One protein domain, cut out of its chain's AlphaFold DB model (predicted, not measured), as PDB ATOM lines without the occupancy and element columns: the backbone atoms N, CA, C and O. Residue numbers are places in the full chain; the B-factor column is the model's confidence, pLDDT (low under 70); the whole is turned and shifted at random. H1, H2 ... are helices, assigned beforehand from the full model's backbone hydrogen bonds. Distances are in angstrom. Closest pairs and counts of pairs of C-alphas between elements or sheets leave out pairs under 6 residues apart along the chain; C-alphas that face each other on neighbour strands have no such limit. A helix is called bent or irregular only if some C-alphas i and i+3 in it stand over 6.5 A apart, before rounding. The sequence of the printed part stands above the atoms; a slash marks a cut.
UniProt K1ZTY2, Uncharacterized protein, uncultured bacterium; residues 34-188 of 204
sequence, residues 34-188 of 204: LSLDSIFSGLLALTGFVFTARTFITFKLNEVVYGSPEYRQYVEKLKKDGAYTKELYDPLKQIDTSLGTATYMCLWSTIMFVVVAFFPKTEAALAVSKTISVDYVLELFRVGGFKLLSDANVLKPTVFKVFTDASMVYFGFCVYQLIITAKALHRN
ATOM      1  N   LEU A  34    -104.994  65.923  21.469       49.88
ATOM      2  CA  LEU A  34    -104.245  66.563  22.561       49.88
ATOM      3  C   LEU A  34    -103.633  65.526  23.519       49.88
ATOM      4  O   LEU A  34    -102.518  65.714  24.008       49.88
ATOM      5  N   SER A  35    -104.312  64.396  23.753       65.31
ATOM      6  CA  SER A  35    -103.756  63.322  24.582       65.31
ATOM      7  C   SER A  35    -102.801  62.394  23.824       65.31
ATOM      8  O   SER A  35    -101.925  61.826  24.455       65.31
ATOM      9  N   LEU A  36    -102.926  62.230  22.504       66.88
ATOM     10  CA  LEU A  36    -102.033  61.441  21.652       66.88
ATOM     11  C   LEU A  36    -100.714  62.167  21.473       66.88
ATOM     12  O   LEU A  36     -99.682  61.524  21.594       66.88
ATOM     13  N   ASP A  37    -100.740  63.484  21.270       68.94
ATOM     14  CA  ASP A  37     -99.534  64.312  21.246       68.94
ATOM     15  C   ASP A  37     -98.798  64.207  22.595       68.94
ATOM     16  O   ASP A  37     -97.581  64.035  22.638       68.94
ATOM     17  N   SER A  38     -99.547  64.199  23.705       76.25
ATOM     18  CA  SER A  38     -98.999  63.995  25.054       76.25
ATOM     19  C   SER A  38     -98.448  62.576  25.268       76.25
ATOM     20  O   SER A  38     -97.354  62.423  25.808       76.25
ATOM     21  N   ILE A  39     -99.166  61.533  24.832       75.25
ATOM     22  CA  ILE A  39     -98.724  60.127  24.904       75.25
ATOM     23  C   ILE A  39     -97.480  59.923  24.040       75.25
ATOM     24  O   ILE A  39     -96.525  59.297  24.486       75.25
ATOM     25  N   PHE A  40     -97.467  60.485  22.833       81.06
ATOM     26  CA  PHE A  40     -96.343  60.452  21.908       81.06
ATOM     27  C   PHE A  40     -95.123  61.154  22.502       81.06
ATOM     28  O   PHE A  40     -94.050  60.558  22.565       81.06
ATOM     29  N   SER A  41     -95.283  62.381  23.006       84.56
ATOM     30  CA  SER A  41     -94.200  63.108  23.672       84.56
ATOM     31  C   SER A  41     -93.685  62.346  24.895       84.56
ATOM     32  O   SER A  41     -92.475  62.269  25.104       84.56
ATOM     33  N   GLY A  42     -94.583  61.759  25.690       85.62
ATOM     34  CA  GLY A  42     -94.226  60.934  26.843       85.62
ATOM     35  C   GLY A  42     -93.457  59.672  26.446       85.62
ATOM     36  O   GLY A  42     -92.436  59.365  27.053       85.62
ATOM     37  N   LEU A  43     -93.891  58.976  25.395       84.62
ATOM     38  CA  LEU A  43     -93.213  57.804  24.836       84.62
ATOM     39  C   LEU A  43     -91.841  58.133  24.266       84.62
ATOM     40  O   LEU A  43     -90.891  57.381  24.480       84.62
ATOM     41  N   LEU A  44     -91.726  59.250  23.555       86.88
ATOM     42  CA  LEU A  44     -90.466  59.698  22.981       86.88
ATOM     43  C   LEU A  44     -89.472  60.064  24.091       86.88
ATOM     44  O   LEU A  44     -88.327  59.608  24.067       86.88
ATOM     45  N   ALA A  45     -89.930  60.801  25.109       90.62
ATOM     46  CA  ALA A  45     -89.136  61.114  26.295       90.62
ATOM     47  C   ALA A  45     -88.711  59.842  27.045       90.62
ATOM     48  O   ALA A  45     -87.543  59.693  27.401       90.62
ATOM     49  N   LEU A  46     -89.629  58.890  27.223       87.50
ATOM     50  CA  LEU A  46     -89.356  57.604  27.861       87.50
ATOM     51  C   LEU A  46     -88.357  56.767  27.056       87.50
ATOM     52  O   LEU A  46     -87.461  56.163  27.636       87.50
ATOM     53  N   THR A  47     -88.455  56.773  25.727       88.88
ATOM     54  CA  THR A  47     -87.502  56.092  24.840       88.88
ATOM     55  C   THR A  47     -86.104  56.686  24.996       88.88
ATOM     56  O   THR A  47     -85.143  55.942  25.200       88.88
ATOM     57  N   GLY A  48     -85.986  58.019  24.984       90.50
ATOM     58  CA  GLY A  48     -84.720  58.713  25.230       90.50
ATOM     59  C   GLY A  48     -84.154  58.436  26.625       90.50
ATOM     60  O   GLY A  48     -82.953  58.192  26.772       90.50
ATOM     61  N   PHE A  49     -85.017  58.390  27.642       91.50
ATOM     62  CA  PHE A  49     -84.634  58.044  29.008       91.50
ATOM     63  C   PHE A  49     -84.099  56.612  29.109       91.50
ATOM     64  O   PHE A  49     -83.009  56.414  29.636       91.50
ATOM     65  N   VAL A  50     -84.815  55.615  28.578       89.06
ATOM     66  CA  VAL A  50     -84.401  54.199  28.635       89.06
ATOM     67  C   VAL A  50     -83.106  53.981  27.855       89.06
ATOM     68  O   VAL A  50     -82.221  53.270  28.330       89.06
ATOM     69  N   PHE A  51     -82.955  54.640  26.704       90.56
ATOM     70  CA  PHE A  51     -81.717  54.610  25.930       90.56
ATOM     71  C   PHE A  51     -80.538  55.198  26.720       90.56
ATOM     72  O   PHE A  51     -79.483  54.573  26.822       90.56
ATOM     73  N   THR A  52     -80.731  56.363  27.344       92.25
ATOM     74  CA  THR A  52     -79.702  57.007  28.176       92.25
ATOM     75  C   THR A  52     -79.363  56.155  29.397       92.25
ATOM     76  O   THR A  52     -78.188  55.957  29.702       92.25
ATOM     77  N   ALA A  53     -80.375  55.598  30.066       88.44
ATOM     78  CA  ALA A  53     -80.207  54.715  31.212       88.44
ATOM     79  C   ALA A  53     -79.417  53.458  30.835       88.44
ATOM     80  O   ALA A  53     -78.492  53.095  31.554       88.44
ATOM     81  N   ARG A  54     -79.719  52.833  29.688       89.25
ATOM     82  CA  ARG A  54     -78.955  51.701  29.147       89.25
ATOM     83  C   ARG A  54     -77.480  52.043  29.013       89.25
ATOM     84  O   ARG A  54     -76.650  51.341  29.580       89.25
ATOM     85  N   THR A  55     -77.161  53.125  28.310       89.00
ATOM     86  CA  THR A  55     -75.768  53.537  28.114       89.00
ATOM     87  C   THR A  55     -75.096  53.834  29.450       89.00
ATOM     88  O   THR A  55     -74.023  53.301  29.720       89.00
ATOM     89  N   PHE A  56     -75.738  54.611  30.324       89.88
ATOM     90  CA  PHE A  56     -75.189  54.961  31.633       89.88
ATOM     91  C   PHE A  56     -74.913  53.727  32.500       89.88
ATOM     92  O   PHE A  56     -73.807  53.575  33.011       89.88
ATOM     93  N   ILE A  57     -75.886  52.824  32.636       87.06
ATOM     94  CA  ILE A  57     -75.755  51.605  33.443       87.06
ATOM     95  C   ILE A  57     -74.650  50.717  32.877       87.06
ATOM     96  O   ILE A  57     -73.787  50.274  33.633       87.06
ATOM     97  N   THR A  58     -74.641  50.488  31.561       85.94
ATOM     98  CA  THR A  58     -73.633  49.639  30.922       85.94
ATOM     99  C   THR A  58     -72.227  50.213  31.108       85.94
ATOM    100  O   THR A  58     -71.319  49.480  31.499       85.94
ATOM    101  N   PHE A  59     -72.045  51.523  30.912       87.94
ATOM    102  CA  PHE A  59     -70.752  52.179  31.118       87.94
ATOM    103  C   PHE A  59     -70.318  52.175  32.585       87.94
ATOM    104  O   PHE A  59     -69.196  51.764  32.872       87.94
ATOM    105  N   LYS A  60     -71.184  52.585  33.519       87.38
ATOM    106  CA  LYS A  60     -70.824  52.670  34.943       87.38
ATOM    107  C   LYS A  60     -70.556  51.303  35.556       87.38
ATOM    108  O   LYS A  60     -69.597  51.174  36.310       87.38
ATOM    109  N   LEU A  61     -71.353  50.283  35.234       83.81
ATOM    110  CA  LEU A  61     -71.080  48.928  35.712       83.81
ATOM    111  C   LEU A  61     -69.777  48.392  35.119       83.81
ATOM    112  O   LEU A  61     -68.993  47.780  35.843       83.81
ATOM    113  N   ASN A  62     -69.515  48.638  33.832       85.50
ATOM    114  CA  ASN A  62     -68.259  48.219  33.221       85.50
ATOM    115  C   ASN A  62     -67.047  48.905  33.864       85.50
ATOM    116  O   ASN A  62     -66.066  48.244  34.167       85.50
ATOM    117  N   GLU A  63     -67.122  50.210  34.110       85.62
ATOM    118  CA  GLU A  63     -66.037  50.987  34.715       85.62
ATOM    119  C   GLU A  63     -65.781  50.591  36.178       85.62
ATOM    120  O   GLU A  63     -64.642  50.327  36.554       85.62
ATOM    121  N   VAL A  64     -66.835  50.535  36.997       82.94
ATOM    122  CA  VAL A  64     -66.715  50.406  38.459       82.94
ATOM    123  C   VAL A  64     -66.603  48.950  38.907       82.94
ATOM    124  O   VAL A  64     -65.873  48.653  39.846       82.94
ATOM    125  N   VAL A  65     -67.335  48.041  38.259       81.50
ATOM    126  CA  VAL A  65     -67.449  46.644  38.703       81.50
ATOM    127  C   VAL A  65     -66.622  45.725  37.820       81.50
ATOM    128  O   VAL A  65     -65.709  45.069  38.303       81.50
ATOM    129  N   TYR A  66     -66.907  45.673  36.519       78.19
ATOM    130  CA  TYR A  66     -66.271  44.681  35.638       78.19
ATOM    131  C   TYR A  66     -64.834  45.046  35.228       78.19
ATOM    132  O   TYR A  66     -64.040  44.182  34.835       78.19
ATOM    133  N   GLY A  67     -64.497  46.330  35.315       79.31
ATOM    134  CA  GLY A  67     -63.171  46.873  35.070       79.31
ATOM    135  C   GLY A  67     -62.221  46.688  36.248       79.31
ATOM    136  O   GLY A  67     -61.009  46.759  36.040       79.31
ATOM    137  N   SER A  68     -62.732  46.410  37.455       82.69
ATOM    138  CA  SER A  68     -61.879  46.279  38.633       82.69
ATOM    139  C   SER A  68     -61.059  44.979  38.588       82.69
ATOM    140  O   SER A  68     -61.567  43.912  38.208       82.69
ATOM    141  N   PRO A  69     -59.766  45.031  38.962       83.56
ATOM    142  CA  PRO A  69     -58.928  43.841  39.015       83.56
ATOM    143  C   PRO A  69     -59.436  42.833  40.055       83.56
ATOM    144  O   PRO A  69     -59.321  41.630  39.818       83.56
ATOM    145  N   GLU A  70     -60.061  43.292  41.148       81.19
ATOM    146  CA  GLU A  70     -60.621  42.400  42.171       81.19
ATOM    147  C   GLU A  70     -61.752  41.528  41.611       81.19
ATOM    148  O   GLU A  70     -61.770  40.315  41.833       81.19
ATOM    149  N   TYR A  71     -62.671  42.111  40.830       79.62
ATOM    150  CA  TYR A  71     -63.790  41.363  40.254       79.62
ATOM    151  C   TYR A  71     -63.325  40.335  39.222       79.62
ATOM    152  O   TYR A  71     -63.812  39.202  39.190       79.62
ATOM    153  N   ARG A  72     -62.336  40.698  38.396       82.12
ATOM    154  CA  ARG A  72     -61.742  39.776  37.416       82.12
ATOM    155  C   ARG A  72     -61.105  38.572  38.098       82.12
ATOM    156  O   ARG A  72     -61.389  37.441  37.712       82.12
ATOM    157  N   GLN A  73     -60.315  38.808  39.143       84.12
ATOM    158  CA  GLN A  73     -59.686  37.737  39.920       84.12
ATOM    159  C   GLN A  73     -60.722  36.856  40.627       84.12
ATOM    160  O   GLN A  73     -60.568  35.634  40.659       84.12
ATOM    161  N   TYR A  74     -61.801  37.447  41.146       80.62
ATOM    162  CA  TYR A  74     -62.907  36.706  41.750       80.62
ATOM    163  C   TYR A  74     -63.584  35.760  40.750       80.62
ATOM    164  O   TYR A  74     -63.727  34.567  41.028       80.62
ATOM    165  N   VAL A  75     -63.950  36.256  39.566       79.56
ATOM    166  CA  VAL A  75     -64.592  35.429  38.533       79.56
ATOM    167  C   VAL A  75     -63.638  34.362  37.999       79.56
ATOM    168  O   VAL A  75     -64.059  33.227  37.785       79.56
ATOM    169  N   GLU A  76     -62.352  34.674  37.824       81.31
ATOM    170  CA  GLU A  76     -61.343  33.673  37.458       81.31
ATOM    171  C   GLU A  76     -61.201  32.576  38.517       81.31
ATOM    172  O   GLU A  76     -61.103  31.399  38.162       81.31
ATOM    173  N   LYS A  77     -61.226  32.936  39.805       81.50
ATOM    174  CA  LYS A  77     -61.178  31.976  40.911       81.50
ATOM    175  C   LYS A  77     -62.412  31.076  40.913       81.50
ATOM    176  O   LYS A  77     -62.272  29.859  40.901       81.50
ATOM    177  N   LEU A  78     -63.609  31.648  40.802       78.94
ATOM    178  CA  LEU A  78     -64.839  30.857  40.739       78.94
ATOM    179  C   LEU A  78     -64.938  29.963  39.493       78.94
ATOM    180  O   LEU A  78     -65.527  28.883  39.563       78.94
ATOM    181  N   LYS A  79     -64.390  30.404  38.352       81.19
ATOM    182  CA  LYS A  79     -64.290  29.576  37.142       81.19
ATOM    183  C   LYS A  79     -63.356  28.389  37.356       81.19
ATOM    184  O   LYS A  79     -63.684  27.286  36.930       81.19
ATOM    185  N   LYS A  80     -62.218  28.602  38.027       81.38
ATOM    186  CA  LYS A  80     -61.275  27.529  38.393       81.38
ATOM    187  C   LYS A  80     -61.889  26.544  39.391       81.38
ATOM    188  O   LYS A  80     -61.692  25.345  39.239       81.38
ATOM    189  N   ASP A  81     -62.685  27.040  40.333       79.94
ATOM    190  CA  ASP A  81     -63.363  26.233  41.355       79.94
ATOM    191  C   ASP A  81     -64.627  25.518  40.819       79.94
ATOM    192  O   ASP A  81     -65.320  24.826  41.562       79.94
ATOM    193  N   GLY A  82     -64.970  25.693  39.534       76.19
ATOM    194  CA  GLY A  82     -66.141  25.082  38.890       76.19
ATOM    195  C   GLY A  82     -67.498  25.641  39.341       76.19
ATOM    196  O   GLY A  82     -68.537  25.228  38.829       76.19
ATOM    197  N   ALA A  83     -67.510  26.603  40.268       70.12
ATOM    198  CA  ALA A  83     -68.716  27.201  40.837       70.12
ATOM    199  C   ALA A  83     -69.372  28.250  39.918       70.12
ATOM    200  O   ALA A  83     -70.523  28.632  40.142       70.12
ATOM    201  N   TYR A  84     -68.666  28.722  38.883       68.56
ATOM    202  CA  TYR A  84     -69.171  29.737  37.957       68.56
ATOM    203  C   TYR A  84     -69.001  29.318  36.500       68.56
ATOM    204  O   TYR A  84     -67.895  29.240  35.973       68.56
ATOM    205  N   THR A  85     -70.128  29.080  35.833       70.00
ATOM    206  CA  THR A  85     -70.192  28.647  34.427       70.00
ATOM    207  C   THR A  85     -70.421  29.795  33.443       70.00
ATOM    208  O   THR A  85     -70.397  29.578  32.235       70.00
ATOM    209  N   LYS A  86     -70.652  31.014  33.943       70.25
ATOM    210  CA  LYS A  86     -71.004  32.191  33.139       70.25
ATOM    211  C   LYS A  86     -69.772  32.985  32.694       70.25
ATOM    212  O   LYS A  86     -68.687  32.888  33.281       70.25
ATOM    213  N   GLU A  87     -69.918  33.779  31.637       75.12
ATOM    214  CA  GLU A  87     -68.885  34.723  31.203       75.12
ATOM    215  C   GLU A  87     -68.767  35.910  32.171       75.12
ATOM    216  O   GLU A  87     -69.719  36.267  32.859       75.12
ATOM    217  N   LEU A  88     -67.591  36.554  32.202       72.06
ATOM    218  CA  LEU A  88     -67.306  37.697  33.083       72.06
ATOM    219  C   LEU A  88     -68.349  38.816  32.941       72.06
ATOM    220  O   LEU A  88     -68.727  39.431  33.929       72.06
ATOM    221  N   TYR A  89     -68.833  39.048  31.720       76.88
ATOM    222  CA  TYR A  89     -69.760  40.128  31.390       76.88
ATOM    223  C   TYR A  89     -71.210  39.653  31.205       76.88
ATOM    224  O   TYR A  89     -72.054  40.436  30.767       76.88
ATOM    225  N   ASP A  90     -71.540  38.399  31.529       77.50
ATOM    226  CA  ASP A  90     -72.886  37.856  31.285       77.50
ATOM    227  C   ASP A  90     -74.013  38.646  31.971       77.50
ATOM    228  O   ASP A  90     -75.012  38.941  31.307       77.50
ATOM    229  N   PRO A  91     -73.905  39.043  33.257       77.06
ATOM    230  CA  PRO A  91     -74.974  39.812  33.893       77.06
ATOM    231  C   PRO A  91     -75.151  41.194  33.243       77.06
ATOM    232  O   PRO A  91     -76.280  41.646  33.047       77.06
ATOM    233  N   LEU A  92     -74.050  41.824  32.819       81.56
ATOM    234  CA  LEU A  92     -74.073  43.087  32.081       81.56
ATOM    235  C   LEU A  92     -74.767  42.928  30.722       81.56
ATOM    236  O   LEU A  92     -75.624  43.732  30.363       81.56
ATOM    237  N   LYS A  93     -74.462  41.845  29.998       83.00
ATOM    238  CA  LYS A  93     -75.083  41.505  28.710       83.00
ATOM    239  C   LYS A  93     -76.586  41.257  28.845       83.00
ATOM    240  O   LYS A  93     -77.353  41.662  27.971       83.00
ATOM    241  N   GLN A  94     -77.032  40.637  29.939       82.69
ATOM    242  CA  GLN A  94     -78.458  40.430  30.220       82.69
ATOM    243  C   GLN A  94     -79.194  41.743  30.509       82.69
ATOM    244  O   GLN A  94     -80.300  41.948  29.995       82.69
ATOM    245  N   ILE A  95     -78.587  42.638  31.294       84.44
ATOM    246  CA  ILE A  95     -79.126  43.982  31.541       84.44
ATOM    247  C   ILE A  95     -79.222  44.762  30.226       84.44
ATOM    248  O   ILE A  95     -80.287  45.295  29.905       84.44
ATOM    249  N   ASP A  96     -78.143  44.765  29.439       87.19
ATOM    250  CA  ASP A  96     -78.073  45.471  28.160       87.19
ATOM    251  C   ASP A  96     -79.117  44.956  27.161       87.19
ATOM    252  O   ASP A  96     -79.838  45.743  26.548       87.19
ATOM    253  N   THR A  97     -79.277  43.633  27.061       87.25
ATOM    254  CA  THR A  97     -80.282  43.004  26.190       87.25
ATOM    255  C   THR A  97     -81.706  43.355  26.630       87.25
ATOM    256  O   THR A  97     -82.564  43.649  25.792       87.25
ATOM    257  N   SER A  98     -81.972  43.359  27.940       85.38
ATOM    258  CA  SER A  98     -83.301  43.672  28.483       85.38
ATOM    259  C   SER A  98     -83.679  45.133  28.230       85.38
ATOM    260  O   SER A  98     -84.759  45.416  27.707       85.38
ATOM    261  N   LEU A  99     -82.762  46.063  28.518       87.19
ATOM    262  CA  LEU A  99     -82.945  47.491  28.245       87.19
ATOM    263  C   LEU A  99     -83.000  47.784  26.740       87.19
ATOM    264  O   LEU A  99     -83.805  48.607  26.302       87.19
ATOM    265  N   GLY A 100     -82.203  47.082  25.932       88.06
ATOM    266  CA  GLY A 100     -82.240  47.165  24.474       88.06
ATOM    267  C   GLY A 100     -83.592  46.739  23.905       88.06
ATOM    268  O   GLY A 100     -84.166  47.457  23.087       88.06
ATOM    269  N   THR A 101     -84.151  45.634  24.402       86.88
ATOM    270  CA  THR A 101     -85.490  45.159  24.013       86.88
ATOM    271  C   THR A 101     -86.567  46.179  24.376       86.88
ATOM    272  O   THR A 101     -87.407  46.512  23.542       86.88
ATOM    273  N   ALA A 102     -86.522  46.722  25.597       87.69
ATOM    274  CA  ALA A 102     -87.477  47.733  26.040       87.69
ATOM    275  C   ALA A 102     -87.390  49.023  25.201       87.69
ATOM    276  O   ALA A 102     -88.414  49.564  24.784       87.69
ATOM    277  N   THR A 103     -86.172  49.470  24.881       89.62
ATOM    278  CA  THR A 103     -85.938  50.627  24.001       89.62
ATOM    279  C   THR A 103     -86.534  50.388  22.614       89.62
ATOM    280  O   THR A 103     -87.250  51.238  22.090       89.62
ATOM    281  N   TYR A 104     -86.273  49.217  22.029       89.88
ATOM    282  CA  TYR A 104     -86.768  48.856  20.701       89.88
ATOM    283  C   TYR A 104     -88.298  48.824  20.644       89.88
ATOM    284  O   TYR A 104     -88.891  49.363  19.710       89.88
ATOM    285  N   MET A 105     -88.950  48.251  21.660       87.31
ATOM    286  CA  MET A 105     -90.413  48.236  21.742       87.31
ATOM    287  C   MET A 105     -91.002  49.640  21.833       87.31
ATOM    288  O   MET A 105     -91.986  49.942  21.161       87.31
ATOM    289  N   CYS A 106     -90.403  50.523  22.625       86.81
ATOM    290  CA  CYS A 106     -90.937  51.871  22.764       86.81
ATOM    291  C   CYS A 106     -90.664  52.733  21.523       86.81
ATOM    292  O   CYS A 106     -91.533  53.516  21.135       86.81
ATOM    293  N   LEU A 107     -89.558  52.499  20.805       89.31
ATOM    294  CA  LEU A 107     -89.335  53.082  19.480       89.31
ATOM    295  C   LEU A 107     -90.409  52.628  18.476       89.31
ATOM    296  O   LEU A 107     -90.989  53.460  17.782       89.31
ATOM    297  N   TRP A 108     -90.740  51.335  18.439       87.56
ATOM    298  CA  TRP A 108     -91.817  50.824  17.583       87.56
ATOM    299  C   TRP A 108     -93.186  51.383  17.949       87.56
ATOM    300  O   TRP A 108     -93.943  51.771  17.061       87.56
ATOM    301  N   SER A 109     -93.498  51.473  19.242       85.62
ATOM    302  CA  SER A 109     -94.749  52.078  19.706       85.62
ATOM    303  C   SER A 109     -94.839  53.537  19.261       85.62
ATOM    304  O   SER A 109     -95.875  53.961  18.754       85.62
ATOM    305  N   THR A 110     -93.732  54.270  19.361       84.25
ATOM    306  CA  THR A 110     -93.613  55.652  18.890       84.25
ATOM    307  C   THR A 110     -93.885  55.748  17.386       84.25
ATOM    308  O   THR A 110     -94.717  56.551  16.978       84.25
ATOM    309  N   ILE A 111     -93.269  54.889  16.562       84.31
ATOM    310  CA  ILE A 111     -93.510  54.844  15.107       84.31
ATOM    311  C   ILE A 111     -94.988  54.572  14.799       84.31
ATOM    312  O   ILE A 111     -95.570  55.259  13.961       84.31
ATOM    313  N   MET A 112     -95.620  53.620  15.492       81.31
ATOM    314  CA  MET A 112     -97.044  53.315  15.301       81.31
ATOM    315  C   MET A 112     -97.928  54.535  15.600       81.31
ATOM    316  O   MET A 112     -98.806  54.864  14.803       81.31
ATOM    317  N   PHE A 113     -97.653  55.269  16.683       79.12
ATOM    318  CA  PHE A 113     -98.376  56.507  16.993       79.12
ATOM    319  C   PHE A 113     -98.123  57.629  15.986       79.12
ATOM    320  O   PHE A 113     -99.058  58.358  15.662       79.12
ATOM    321  N   VAL A 114     -96.906  57.751  15.450       78.75
ATOM    322  CA  VAL A 114     -96.606  58.699  14.363       78.75
ATOM    323  C   VAL A 114     -97.456  58.380  13.141       78.75
ATOM    324  O   VAL A 114     -98.106  59.267  12.591       78.75
ATOM    325  N   VAL A 115     -97.508  57.106  12.749       78.06
ATOM    326  CA  VAL A 115     -98.330  56.653  11.624       78.06
ATOM    327  C   VAL A 115     -99.808  56.971  11.875       78.06
ATOM    328  O   VAL A 115    -100.444  57.544  10.995       78.06
ATOM    329  N   VAL A 116    -100.332  56.709  13.082       72.62
ATOM    330  CA  VAL A 116    -101.697  57.106  13.488       72.62
ATOM    331  C   VAL A 116    -101.906  58.623  13.367       72.62
ATOM    332  O   VAL A 116    -102.940  59.059  12.861       72.62
ATOM    333  N   ALA A 117    -100.937  59.436  13.792       70.75
ATOM    334  CA  ALA A 117    -101.037  60.896  13.795       70.75
ATOM    335  C   ALA A 117    -101.072  61.521  12.387       70.75
ATOM    336  O   ALA A 117    -101.658  62.595  12.213       70.75
ATOM    337  N   PHE A 118    -100.476  60.853  11.392       68.31
ATOM    338  CA  PHE A 118    -100.475  61.292   9.993       68.31
ATOM    339  C   PHE A 118    -101.760  60.946   9.225       68.31
ATOM    340  O   PHE A 118    -101.948  61.448   8.114       68.31
ATOM    341  N   PHE A 119    -102.674  60.148   9.788       66.25
ATOM    342  CA  PHE A 119    -103.958  59.912   9.130       66.25
ATOM    343  C   PHE A 119    -104.836  61.176   9.167       66.25
ATOM    344  O   PHE A 119    -105.058  61.759  10.234       66.25
ATOM    345  N   PRO A 120    -105.373  61.617   8.013       54.97
ATOM    346  CA  PRO A 120    -106.202  62.811   7.949       54.97
ATOM    347  C   PRO A 120    -107.498  62.620   8.748       54.97
ATOM    348  O   PRO A 120    -108.166  61.589   8.631       54.97
ATOM    349  N   LYS A 121    -107.879  63.650   9.522       54.81
ATOM    350  CA  LYS A 121    -109.193  63.761  10.176       54.81
ATOM    351  C   LYS A 121    -110.280  63.804   9.104       54.81
ATOM    352  O   LYS A 121    -110.717  64.873   8.694       54.81
ATOM    353  N   THR A 122    -110.716  62.652   8.627       50.31
ATOM    354  CA  THR A 122    -111.967  62.578   7.883       50.31
ATOM    355  C   THR A 122    -113.080  62.538   8.919       50.31
ATOM    356  O   THR A 122    -113.098  61.667   9.785       50.31
ATOM    357  N   GLU A 123    -114.014  63.485   8.872       48.47
ATOM    358  CA  GLU A 123    -115.203  63.464   9.739       48.47
ATOM    359  C   GLU A 123    -115.990  62.146   9.588       48.47
ATOM    360  O   GLU A 123    -116.607  61.666  10.537       48.47
ATOM    361  N   ALA A 124    -115.841  61.479   8.436       45.12
ATOM    362  CA  ALA A 124    -116.287  60.112   8.176       45.12
ATOM    363  C   ALA A 124    -115.672  59.057   9.125       45.12
ATOM    364  O   ALA A 124    -116.378  58.144   9.550       45.12
ATOM    365  N   ALA A 125    -114.398  59.174   9.520       46.88
ATOM    366  CA  ALA A 125    -113.763  58.248  10.465       46.88
ATOM    367  C   ALA A 125    -114.292  58.412  11.899       46.88
ATOM    368  O   ALA A 125    -114.454  57.425  12.617       46.88
ATOM    369  N   LEU A 126    -114.638  59.641  12.291       46.78
ATOM    370  CA  LEU A 126    -115.278  59.952  13.576       46.78
ATOM    371  C   LEU A 126    -116.756  59.530  13.613       46.78
ATOM    372  O   LEU A 126    -117.240  59.087  14.656       46.78
ATOM    373  N   ALA A 127    -117.466  59.629  12.487       44.25
ATOM    374  CA  ALA A 127    -118.849  59.172  12.361       44.25
ATOM    375  C   ALA A 127    -118.955  57.638  12.428       44.25
ATOM    376  O   ALA A 127    -119.789  57.116  13.162       44.25
ATOM    377  N   VAL A 128    -118.059  56.917  11.746       47.72
ATOM    378  CA  VAL A 128    -118.011  55.444  11.765       47.72
ATOM    379  C   VAL A 128    -117.539  54.905  13.126       47.72
ATOM    380  O   VAL A 128    -118.018  53.875  13.599       47.72
ATOM    381  N   SER A 129    -116.686  55.641  13.844       42.31
ATOM    382  CA  SER A 129    -116.281  55.302  15.218       42.31
ATOM    383  C   SER A 129    -117.448  55.256  16.223       42.31
ATOM    384  O   SER A 129    -117.310  54.600  17.259       42.31
ATOM    385  N   LYS A 130    -118.561  55.960  15.964       45.28
ATOM    386  CA  LYS A 130    -119.759  55.928  16.822       45.28
ATOM    387  C   LYS A 130    -120.619  54.681  16.589       45.28
ATOM    388  O   LYS A 130    -121.361  54.302  17.492       45.28
ATOM    389  N   THR A 131    -120.508  54.052  15.421       44.44
ATOM    390  CA  THR A 131    -121.365  52.944  14.963       44.44
ATOM    391  C   THR A 131    -120.677  51.585  14.918       44.44
ATOM    392  O   THR A 131    -121.382  50.581  14.897       44.44
ATOM    393  N   ILE A 132    -119.339  51.506  14.954       50.97
ATOM    394  CA  ILE A 132    -118.643  50.212  15.079       50.97
ATOM    395  C   ILE A 132    -118.779  49.722  16.531       50.97
ATOM    396  O   ILE A 132    -117.882  49.925  17.361       50.97
ATOM    397  N   SER A 133    -119.932  49.119  16.826       54.09
ATOM    398  CA  SER A 133    -120.198  48.305  18.010       54.09
ATOM    399  C   SER A 133    -119.420  46.985  17.943       54.09
ATOM    400  O   SER A 133    -118.853  46.617  16.912       54.09
ATOM    401  N   VAL A 134    -119.393  46.260  19.061       52.41
ATOM    402  CA  VAL A 134    -118.821  44.907  19.176       52.41
ATOM    403  C   VAL A 134    -119.411  43.953  18.118       52.41
ATOM    404  O   VAL A 134    -118.719  43.046  17.658       52.41
ATOM    405  N   ASP A 135    -120.633  44.226  17.650       48.91
ATOM    406  CA  ASP A 135    -121.324  43.468  16.600       48.91
ATOM    407  C   ASP A 135    -120.593  43.512  15.251       48.91
ATOM    408  O   ASP A 135    -120.508  42.490  14.582       48.91
ATOM    409  N   TYR A 136    -119.976  44.644  14.888       55.47
ATOM    410  CA  TYR A 136    -119.220  44.778  13.633       55.47
ATOM    411  C   TYR A 136    -117.921  43.968  13.640       55.47
ATOM    412  O   TYR A 136    -117.513  43.421  12.618       55.47
ATOM    413  N   VAL A 137    -117.259  43.887  14.798       54.25
ATOM    414  CA  VAL A 137    -116.057  43.058  14.973       54.25
ATOM    415  C   VAL A 137    -116.446  41.581  14.904       54.25
ATOM    416  O   VAL A 137    -115.793  40.806  14.205       54.25
ATOM    417  N   LEU A 138    -117.551  41.198  15.552       54.34
ATOM    418  CA  LEU A 138    -118.133  39.857  15.459       54.34
ATOM    419  C   LEU A 138    -118.553  39.496  14.028       54.34
ATOM    420  O   LEU A 138    -118.301  38.372  13.599       54.34
ATOM    421  N   GLU A 139    -119.124  40.425  13.259       52.94
ATOM    422  CA  GLU A 139    -119.442  40.222  11.839       52.94
ATOM    423  C   GLU A 139    -118.191  40.072  10.967       52.94
ATOM    424  O   GLU A 139    -118.159  39.204  10.094       52.94
ATOM    425  N   LEU A 140    -117.127  40.833  11.237       56.31
ATOM    426  CA  LEU A 140    -115.826  40.696  10.567       56.31
ATOM    427  C   LEU A 140    -115.213  39.300  10.763       56.31
ATOM    428  O   LEU A 140    -114.651  38.731   9.823       56.31
ATOM    429  N   PHE A 141    -115.364  38.730  11.963       55.66
ATOM    430  CA  PHE A 141    -114.969  37.351  12.253       55.66
ATOM    431  C   PHE A 141    -115.935  36.321  11.649       55.66
ATOM    432  O   PHE A 141    -115.490  35.281  11.168       55.66
ATOM    433  N   ARG A 142    -117.245  36.602  11.639       53.59
ATOM    434  CA  ARG A 142    -118.293  35.674  11.179       53.59
ATOM    435  C   ARG A 142    -118.365  35.534   9.656       53.59
ATOM    436  O   ARG A 142    -118.635  34.441   9.170       53.59
ATOM    437  N   VAL A 143    -118.159  36.615   8.905       53.56
ATOM    438  CA  VAL A 143    -118.310  36.636   7.435       53.56
ATOM    439  C   VAL A 143    -116.991  36.305   6.719       53.56
ATOM    440  O   VAL A 143    -116.980  36.093   5.509       53.56
ATOM    441  N   GLY A 144    -115.882  36.204   7.461       49.31
ATOM    442  CA  GLY A 144    -114.538  36.137   6.896       49.31
ATOM    443  C   GLY A 144    -114.209  37.491   6.275       49.31
ATOM    444  O   GLY A 144    -114.647  37.786   5.166       49.31
ATOM    445  N   GLY A 145    -113.474  38.329   7.014       52.62
ATOM    446  CA  GLY A 145    -113.307  39.777   6.800       52.62
ATOM    447  C   GLY A 145    -113.103  40.293   5.368       52.62
ATOM    448  O   GLY A 145    -113.380  41.456   5.100       52.62
ATOM    449  N   PHE A 146    -112.712  39.446   4.420       49.09
ATOM    450  CA  PHE A 146    -112.598  39.751   2.995       49.09
ATOM    451  C   PHE A 146    -113.848  40.380   2.355       49.09
ATOM    452  O   PHE A 146    -113.703  41.273   1.525       49.09
ATOM    453  N   LYS A 147    -115.065  39.961   2.733       48.81
ATOM    454  CA  LYS A 147    -116.307  40.456   2.095       48.81
ATOM    455  C   LYS A 147    -116.775  41.821   2.622       48.81
ATOM    456  O   LYS A 147    -117.523  42.513   1.945       48.81
ATOM    457  N   LEU A 148    -116.332  42.203   3.822       49.91
ATOM    458  CA  LEU A 148    -116.607  43.515   4.422       49.91
ATOM    459  C   LEU A 148    -115.530  44.542   4.027       49.91
ATOM    460  O   LEU A 148    -115.810  45.729   3.894       49.91
ATOM    461  N   LEU A 149    -114.296  44.073   3.795       50.28
ATOM    462  CA  LEU A 149    -113.168  44.885   3.326       50.28
ATOM    463  C   LEU A 149    -113.287  45.294   1.844       50.28
ATOM    464  O   LEU A 149    -112.550  46.171   1.400       50.28
ATOM    465  N   SER A 150    -114.195  44.691   1.068       51.62
ATOM    466  CA  SER A 150    -114.390  45.035  -0.348       51.62
ATOM    467  C   SER A 150    -115.169  46.335  -0.581       51.62
ATOM    468  O   SER A 150    -115.192  46.823  -1.707       51.62
ATOM    469  N   ASP A 151    -115.793  46.912   0.452       54.16
ATOM    470  CA  ASP A 151    -116.534  48.169   0.334       54.16
ATOM    471  C   ASP A 151    -115.621  49.375   0.645       54.16
ATOM    472  O   ASP A 151    -115.254  49.648   1.795       54.16
ATOM    473  N   ALA A 152    -115.199  50.093  -0.403       51.53
ATOM    474  CA  ALA A 152    -114.136  51.104  -0.348       51.53
ATOM    475  C   ALA A 152    -114.424  52.275   0.617       51.53
ATOM    476  O   ALA A 152    -113.489  52.913   1.117       51.53
ATOM    477  N   ASN A 153    -115.702  52.539   0.904       56.31
ATOM    478  CA  ASN A 153    -116.140  53.603   1.810       56.31
ATOM    479  C   ASN A 153    -116.067  53.201   3.298       56.31
ATOM    480  O   ASN A 153    -115.904  54.069   4.155       56.31
ATOM    481  N   VAL A 154    -116.120  51.900   3.612       55.00
ATOM    482  CA  VAL A 154    -116.073  51.354   4.987       55.00
ATOM    483  C   VAL A 154    -114.668  50.861   5.357       55.00
ATOM    484  O   VAL A 154    -114.276  50.881   6.529       55.00
ATOM    485  N   LEU A 155    -113.865  50.493   4.352       56.41
ATOM    486  CA  LEU A 155    -112.498  49.995   4.507       56.41
ATOM    487  C   LEU A 155    -111.574  50.988   5.239       56.41
ATOM    488  O   LEU A 155    -110.902  50.621   6.200       56.41
ATOM    489  N   LYS A 156    -111.564  52.261   4.825       61.78
ATOM    490  CA  LYS A 156    -110.661  53.296   5.372       61.78
ATOM    491  C   LYS A 156    -110.847  53.558   6.880       61.78
ATOM    492  O   LYS A 156    -109.850  53.516   7.601       61.78
ATOM    493  N   PRO A 157    -112.069  53.799   7.393       62.78
ATOM    494  CA  PRO A 157    -112.272  54.049   8.822       62.78
ATOM    495  C   PRO A 157    -112.114  52.790   9.686       62.78
ATOM    496  O   PRO A 157    -111.614  52.880  10.807       62.78
ATOM    497  N   THR A 158    -112.481  51.613   9.169       63.62
ATOM    498  CA  THR A 158    -112.342  50.344   9.904       63.62
ATOM    499  C   THR A 158    -110.876  49.961  10.079       63.62
ATOM    500  O   THR A 158    -110.456  49.642  11.189       63.62
ATOM    501  N   VAL A 159    -110.069  50.068   9.016       66.19
ATOM    502  CA  VAL A 159    -108.617  49.832   9.083       66.19
ATOM    503  C   VAL A 159    -107.954  50.816  10.047       66.19
ATOM    504  O   VAL A 159    -107.138  50.406  10.867       66.19
ATOM    505  N   PHE A 160    -108.349  52.092  10.013       67.94
ATOM    506  CA  PHE A 160    -107.828  53.100  10.936       67.94
ATOM    507  C   PHE A 160    -108.144  52.779  12.407       67.94
ATOM    508  O   PHE A 160    -107.256  52.869  13.258       67.94
ATOM    509  N   LYS A 161    -109.379  52.352  12.713       69.44
ATOM    510  CA  LYS A 161    -109.771  51.946  14.072       69.44
ATOM    511  C   LYS A 161    -108.971  50.728  14.539       69.44
ATOM    512  O   LYS A 161    -108.338  50.797  15.587       69.44
ATOM    513  N   VAL A 162    -108.927  49.662  13.735       70.25
ATOM    514  CA  VAL A 162    -108.171  48.438  14.061       70.25
ATOM    515  C   VAL A 162    -106.691  48.748  14.294       70.25
ATOM    516  O   VAL A 162    -106.099  48.246  15.246       70.25
ATOM    517  N   PHE A 163    -106.094  49.606  13.465       71.38
ATOM    518  CA  PHE A 163    -104.698  50.007  13.612       71.38
ATOM    519  C   PHE A 163    -104.454  50.847  14.877       71.38
ATOM    520  O   PHE A 163    -103.450  50.655  15.565       71.38
ATOM    521  N   THR A 164    -105.382  51.740  15.222       71.56
ATOM    522  CA  THR A 164    -105.299  52.549  16.449       71.56
ATOM    523  C   THR A 164    -105.444  51.679  17.699       71.56
ATOM    524  O   THR A 164    -104.635  51.797  18.620       71.56
ATOM    525  N   ASP A 165    -106.405  50.753  17.709       72.31
ATOM    526  CA  ASP A 165    -106.610  49.808  18.811       72.31
ATOM    527  C   ASP A 165    -105.379  48.902  18.983       72.31
ATOM    528  O   ASP A 165    -104.872  48.739  20.094       72.31
ATOM    529  N   ALA A 166    -104.823  48.389  17.879       74.25
ATOM    530  CA  ALA A 166    -103.581  47.617  17.894       74.25
ATOM    531  C   ALA A 166    -102.392  48.431  18.436       74.25
ATOM    532  O   ALA A 166    -101.599  47.913  19.223       74.25
ATOM    533  N   SER A 167    -102.294  49.713  18.072       77.12
ATOM    534  CA  SER A 167    -101.251  50.620  18.572       77.12
ATOM    535  C   SER A 167    -101.367  50.843  20.082       77.12
ATOM    536  O   SER A 167    -100.358  50.820  20.787       77.12
ATOM    537  N   MET A 168    -102.589  50.988  20.606       75.44
ATOM    538  CA  MET A 168    -102.848  51.122  22.045       75.44
ATOM    539  C   MET A 168    -102.552  49.832  22.820       75.44
ATOM    540  O   MET A 168    -101.965  49.882  23.903       75.44
ATOM    541  N   VAL A 169    -102.900  48.669  22.265       77.44
ATOM    542  CA  VAL A 169    -102.531  47.369  22.851       77.44
ATOM    543  C   VAL A 169    -101.008  47.228  22.905       77.44
ATOM    544  O   VAL A 169    -100.450  46.876  23.947       77.44
ATOM    545  N   TYR A 170    -100.322  47.559  21.810       81.25
ATOM    546  CA  TYR A 170     -98.864  47.504  21.736       81.25
ATOM    547  C   TYR A 170     -98.191  48.491  22.702       81.25
ATOM    548  O   TYR A 170     -97.191  48.158  23.338       81.25
ATOM    549  N   PHE A 171     -98.768  49.680  22.882       81.38
ATOM    550  CA  PHE A 171     -98.325  50.637  23.893       81.38
ATOM    551  C   PHE A 171     -98.385  50.052  25.306       81.38
ATOM    552  O   PHE A 171     -97.389  50.092  26.033       81.38
ATOM    553  N   GLY A 172     -99.519  49.446  25.671       79.69
ATOM    554  CA  GLY A 172     -99.657  48.743  26.945       79.69
ATOM    555  C   GLY A 172     -98.578  47.671  27.118       79.69
ATOM    556  O   GLY A 172     -97.982  47.555  28.193       79.69
ATOM    557  N   PHE A 173     -98.267  46.936  26.045       81.75
ATOM    558  CA  PHE A 173     -97.188  45.949  26.029       81.75
ATOM    559  C   PHE A 173     -95.804  46.568  26.264       81.75
ATOM    560  O   PHE A 173     -95.050  46.022  27.075       81.75
ATOM    561  N   CYS A 174     -95.489  47.737  25.680       83.50
ATOM    562  CA  CYS A 174     -94.225  48.419  25.999       83.50
ATOM    563  C   CYS A 174     -94.156  48.811  27.481       83.50
ATOM    564  O   CYS A 174     -93.152  48.539  28.139       83.50
ATOM    565  N   VAL A 175     -95.225  49.398  28.035       83.19
ATOM    566  CA  VAL A 175     -95.262  49.807  29.453       83.19
ATOM    567  C   VAL A 175     -95.028  48.611  30.376       83.19
ATOM    568  O   VAL A 175     -94.231  48.681  31.313       83.19
ATOM    569  N   TYR A 176     -95.668  47.480  30.092       83.50
ATOM    570  CA  TYR A 176     -95.461  46.256  30.859       83.50
ATOM    571  C   TYR A 176     -94.022  45.732  30.751       83.50
ATOM    572  O   TYR A 176     -93.407  45.403  31.772       83.50
ATOM    573  N   GLN A 177     -93.455  45.700  29.542       84.06
ATOM    574  CA  GLN A 177     -92.075  45.262  29.338       84.06
ATOM    575  C   GLN A 177     -91.075  46.175  30.060       84.06
ATOM    576  O   GLN A 177     -90.091  45.687  30.626       84.06
ATOM    577  N   LEU A 178     -91.340  47.481  30.106       83.56
ATOM    578  CA  LEU A 178     -90.550  48.433  30.882       83.56
ATOM    579  C   LEU A 178     -90.597  48.128  32.379       83.56
ATOM    580  O   LEU A 178     -89.550  48.115  33.023       83.56
ATOM    581  N   ILE A 179     -91.772  47.808  32.928       86.56
ATOM    582  CA  ILE A 179     -91.913  47.431  34.342       86.56
ATOM    583  C   ILE A 179     -91.134  46.145  34.649       86.56
ATOM    584  O   ILE A 179     -90.442  46.080  35.669       86.56
ATOM    585  N   ILE A 180     -91.212  45.122  33.789       84.62
ATOM    586  CA  ILE A 180     -90.417  43.894  33.967       84.62
ATOM    587  C   ILE A 180     -88.927  44.219  33.941       84.62
ATOM    588  O   ILE A 180     -88.184  43.770  34.812       84.62
ATOM    589  N   THR A 181     -88.501  45.004  32.954       83.50
ATOM    590  CA  THR A 181     -87.095  45.365  32.767       83.50
ATOM    591  C   THR A 181     -86.575  46.149  33.968       83.50
ATOM    592  O   THR A 181     -85.504  45.834  34.476       83.50
ATOM    593  N   ALA A 182     -87.359  47.091  34.496       84.88
ATOM    594  CA  ALA A 182     -87.026  47.838  35.705       84.88
ATOM    595  C   ALA A 182     -86.891  46.923  36.934       84.88
ATOM    596  O   ALA A 182     -85.943  47.062  37.706       84.88
ATOM    597  N   LYS A 183     -87.788  45.940  37.099       85.19
ATOM    598  CA  LYS A 183     -87.692  44.947  38.186       85.19
ATOM    599  C   LYS A 183     -86.463  44.048  38.050       85.19
ATOM    600  O   LYS A 183     -85.797  43.780  39.047       85.19
ATOM    601  N   ALA A 184     -86.167  43.580  36.838       81.75
ATOM    602  CA  ALA A 184     -84.992  42.757  36.561       81.75
ATOM    603  C   ALA A 184     -83.696  43.541  36.808       81.75
ATOM    604  O   ALA A 184     -82.781  43.035  37.451       81.75
ATOM    605  N   LEU A 185     -83.658  44.799  36.364       84.19
ATOM    606  CA  LEU A 185     -82.550  45.710  36.601       84.19
ATOM    607  C   LEU A 185     -82.325  45.940  38.100       84.19
ATOM    608  O   LEU A 185     -81.204  45.785  38.569       84.19
ATOM    609  N   HIS A 186     -83.383  46.259  38.850       85.88
ATOM    610  CA  HIS A 186     -83.295  46.458  40.296       85.88
ATOM    611  C   HIS A 186     -82.745  45.217  41.009       85.88
ATOM    612  O   HIS A 186     -81.849  45.347  41.836       85.88
ATOM    613  N   ARG A 187     -83.224  44.019  40.645       82.94
ATOM    614  CA  ARG A 187     -82.717  42.759  41.205       82.94
ATOM    615  C   ARG A 187     -81.231  42.563  40.903       82.94
ATOM    616  O   ARG A 187     -80.461  42.367  41.829       82.94
ATOM    617  N   ASN A 188     -80.824  42.687  39.639       81.00
ATOM    618  CA  ASN A 188     -79.425  42.491  39.254       81.00
ATOM    619  C   ASN A 188     -78.491  43.510  39.924       81.00
ATOM    620  O   ASN A 188     -77.406  43.146  40.363       81.00
TER     621      ASN A 188
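Overview. This is residues 34 to 188 of the 204 residues of an uncharacterized protein of uncultured bacterium (UniProt K1ZTY2). Three long helices, H1, H3 and H6, run side by side along a rod, with H3 between the other two and opposite in direction to both. Short helices lie crosswise near the rod's two ends: H2 at one, H4 and H5 at the other. The printed part has 155 residues with six named helices, H1 to H6 in that order along the chain, and no named strand; the class is all helix. It is extended, with a radius of gyration of the C-alphas of 23.4 A and spans of 70 by 34 by 20 A.

Arrangement. H1, residues 34 to 66, touches H3, residues 90 to 117, at a shallow tilt of 16 degrees, opposite ways; their closest C-alphas, those of Thr 47 and Thr 103, are 5.7 A apart. H2, residues 69 to 80, is close to H1 but not clearly touching it, about perpendicular at 79 degrees, and the closest C-alphas, those of Val 65 and Tyr 71, are 6.6 A apart. H3 also touches H6, residues 152 to 188, at a shallow tilt of 23 degrees, opposite ways, with the closest C-alphas, those of Ser 109 and Phe 171, 5.7 A apart. H1 and H6 are near each other. H4, residues 123 to 131, touches H6 through residues 156 to 161 of H6 alone, about perpendicular at 77 degrees; the closest C-alphas, those of Ala 125 and Pro 157, are 4.7 A apart. H5, residues 134 to 142, touches no helix. In H2, H3 and H5 every O i to N i+4 pair is within hydrogen-bond range, against 28 of 29 in H1, 3 of 5 in H4 and 31 of 33 in H6.

Along the chain. H1 begins at C-alpha 34 (-104.245, 66.563, 22.561) and measures 45.7 A from first to last C-alpha. H2 measures 16.5 A. H3 begins at C-alpha 90 (-72.886, 37.856, 31.285) and measures 40.4 A. H4 and H5 have 9 residues each. H6, the longest helix, measures 53.4 A and ends at C-alpha 188 (-79.425, 42.491, 39.254). H6 is only just irregular: C-alphas 153 and 156 are 6.54 A apart.

Size, cuts and confidence. The two C-alphas farthest apart, those of Asp 81 and Asn 153, are 71.4 A from each other. The printed part has no cut. The links H1 to H2, H3 to H4 and H4 to H5 are tight, while H2 to H3 and H5 to H6 are short. The mean pLDDT of the printed part is 73.7; residues 34 to 37, residue 84 and residues 118 to 161 are under 70.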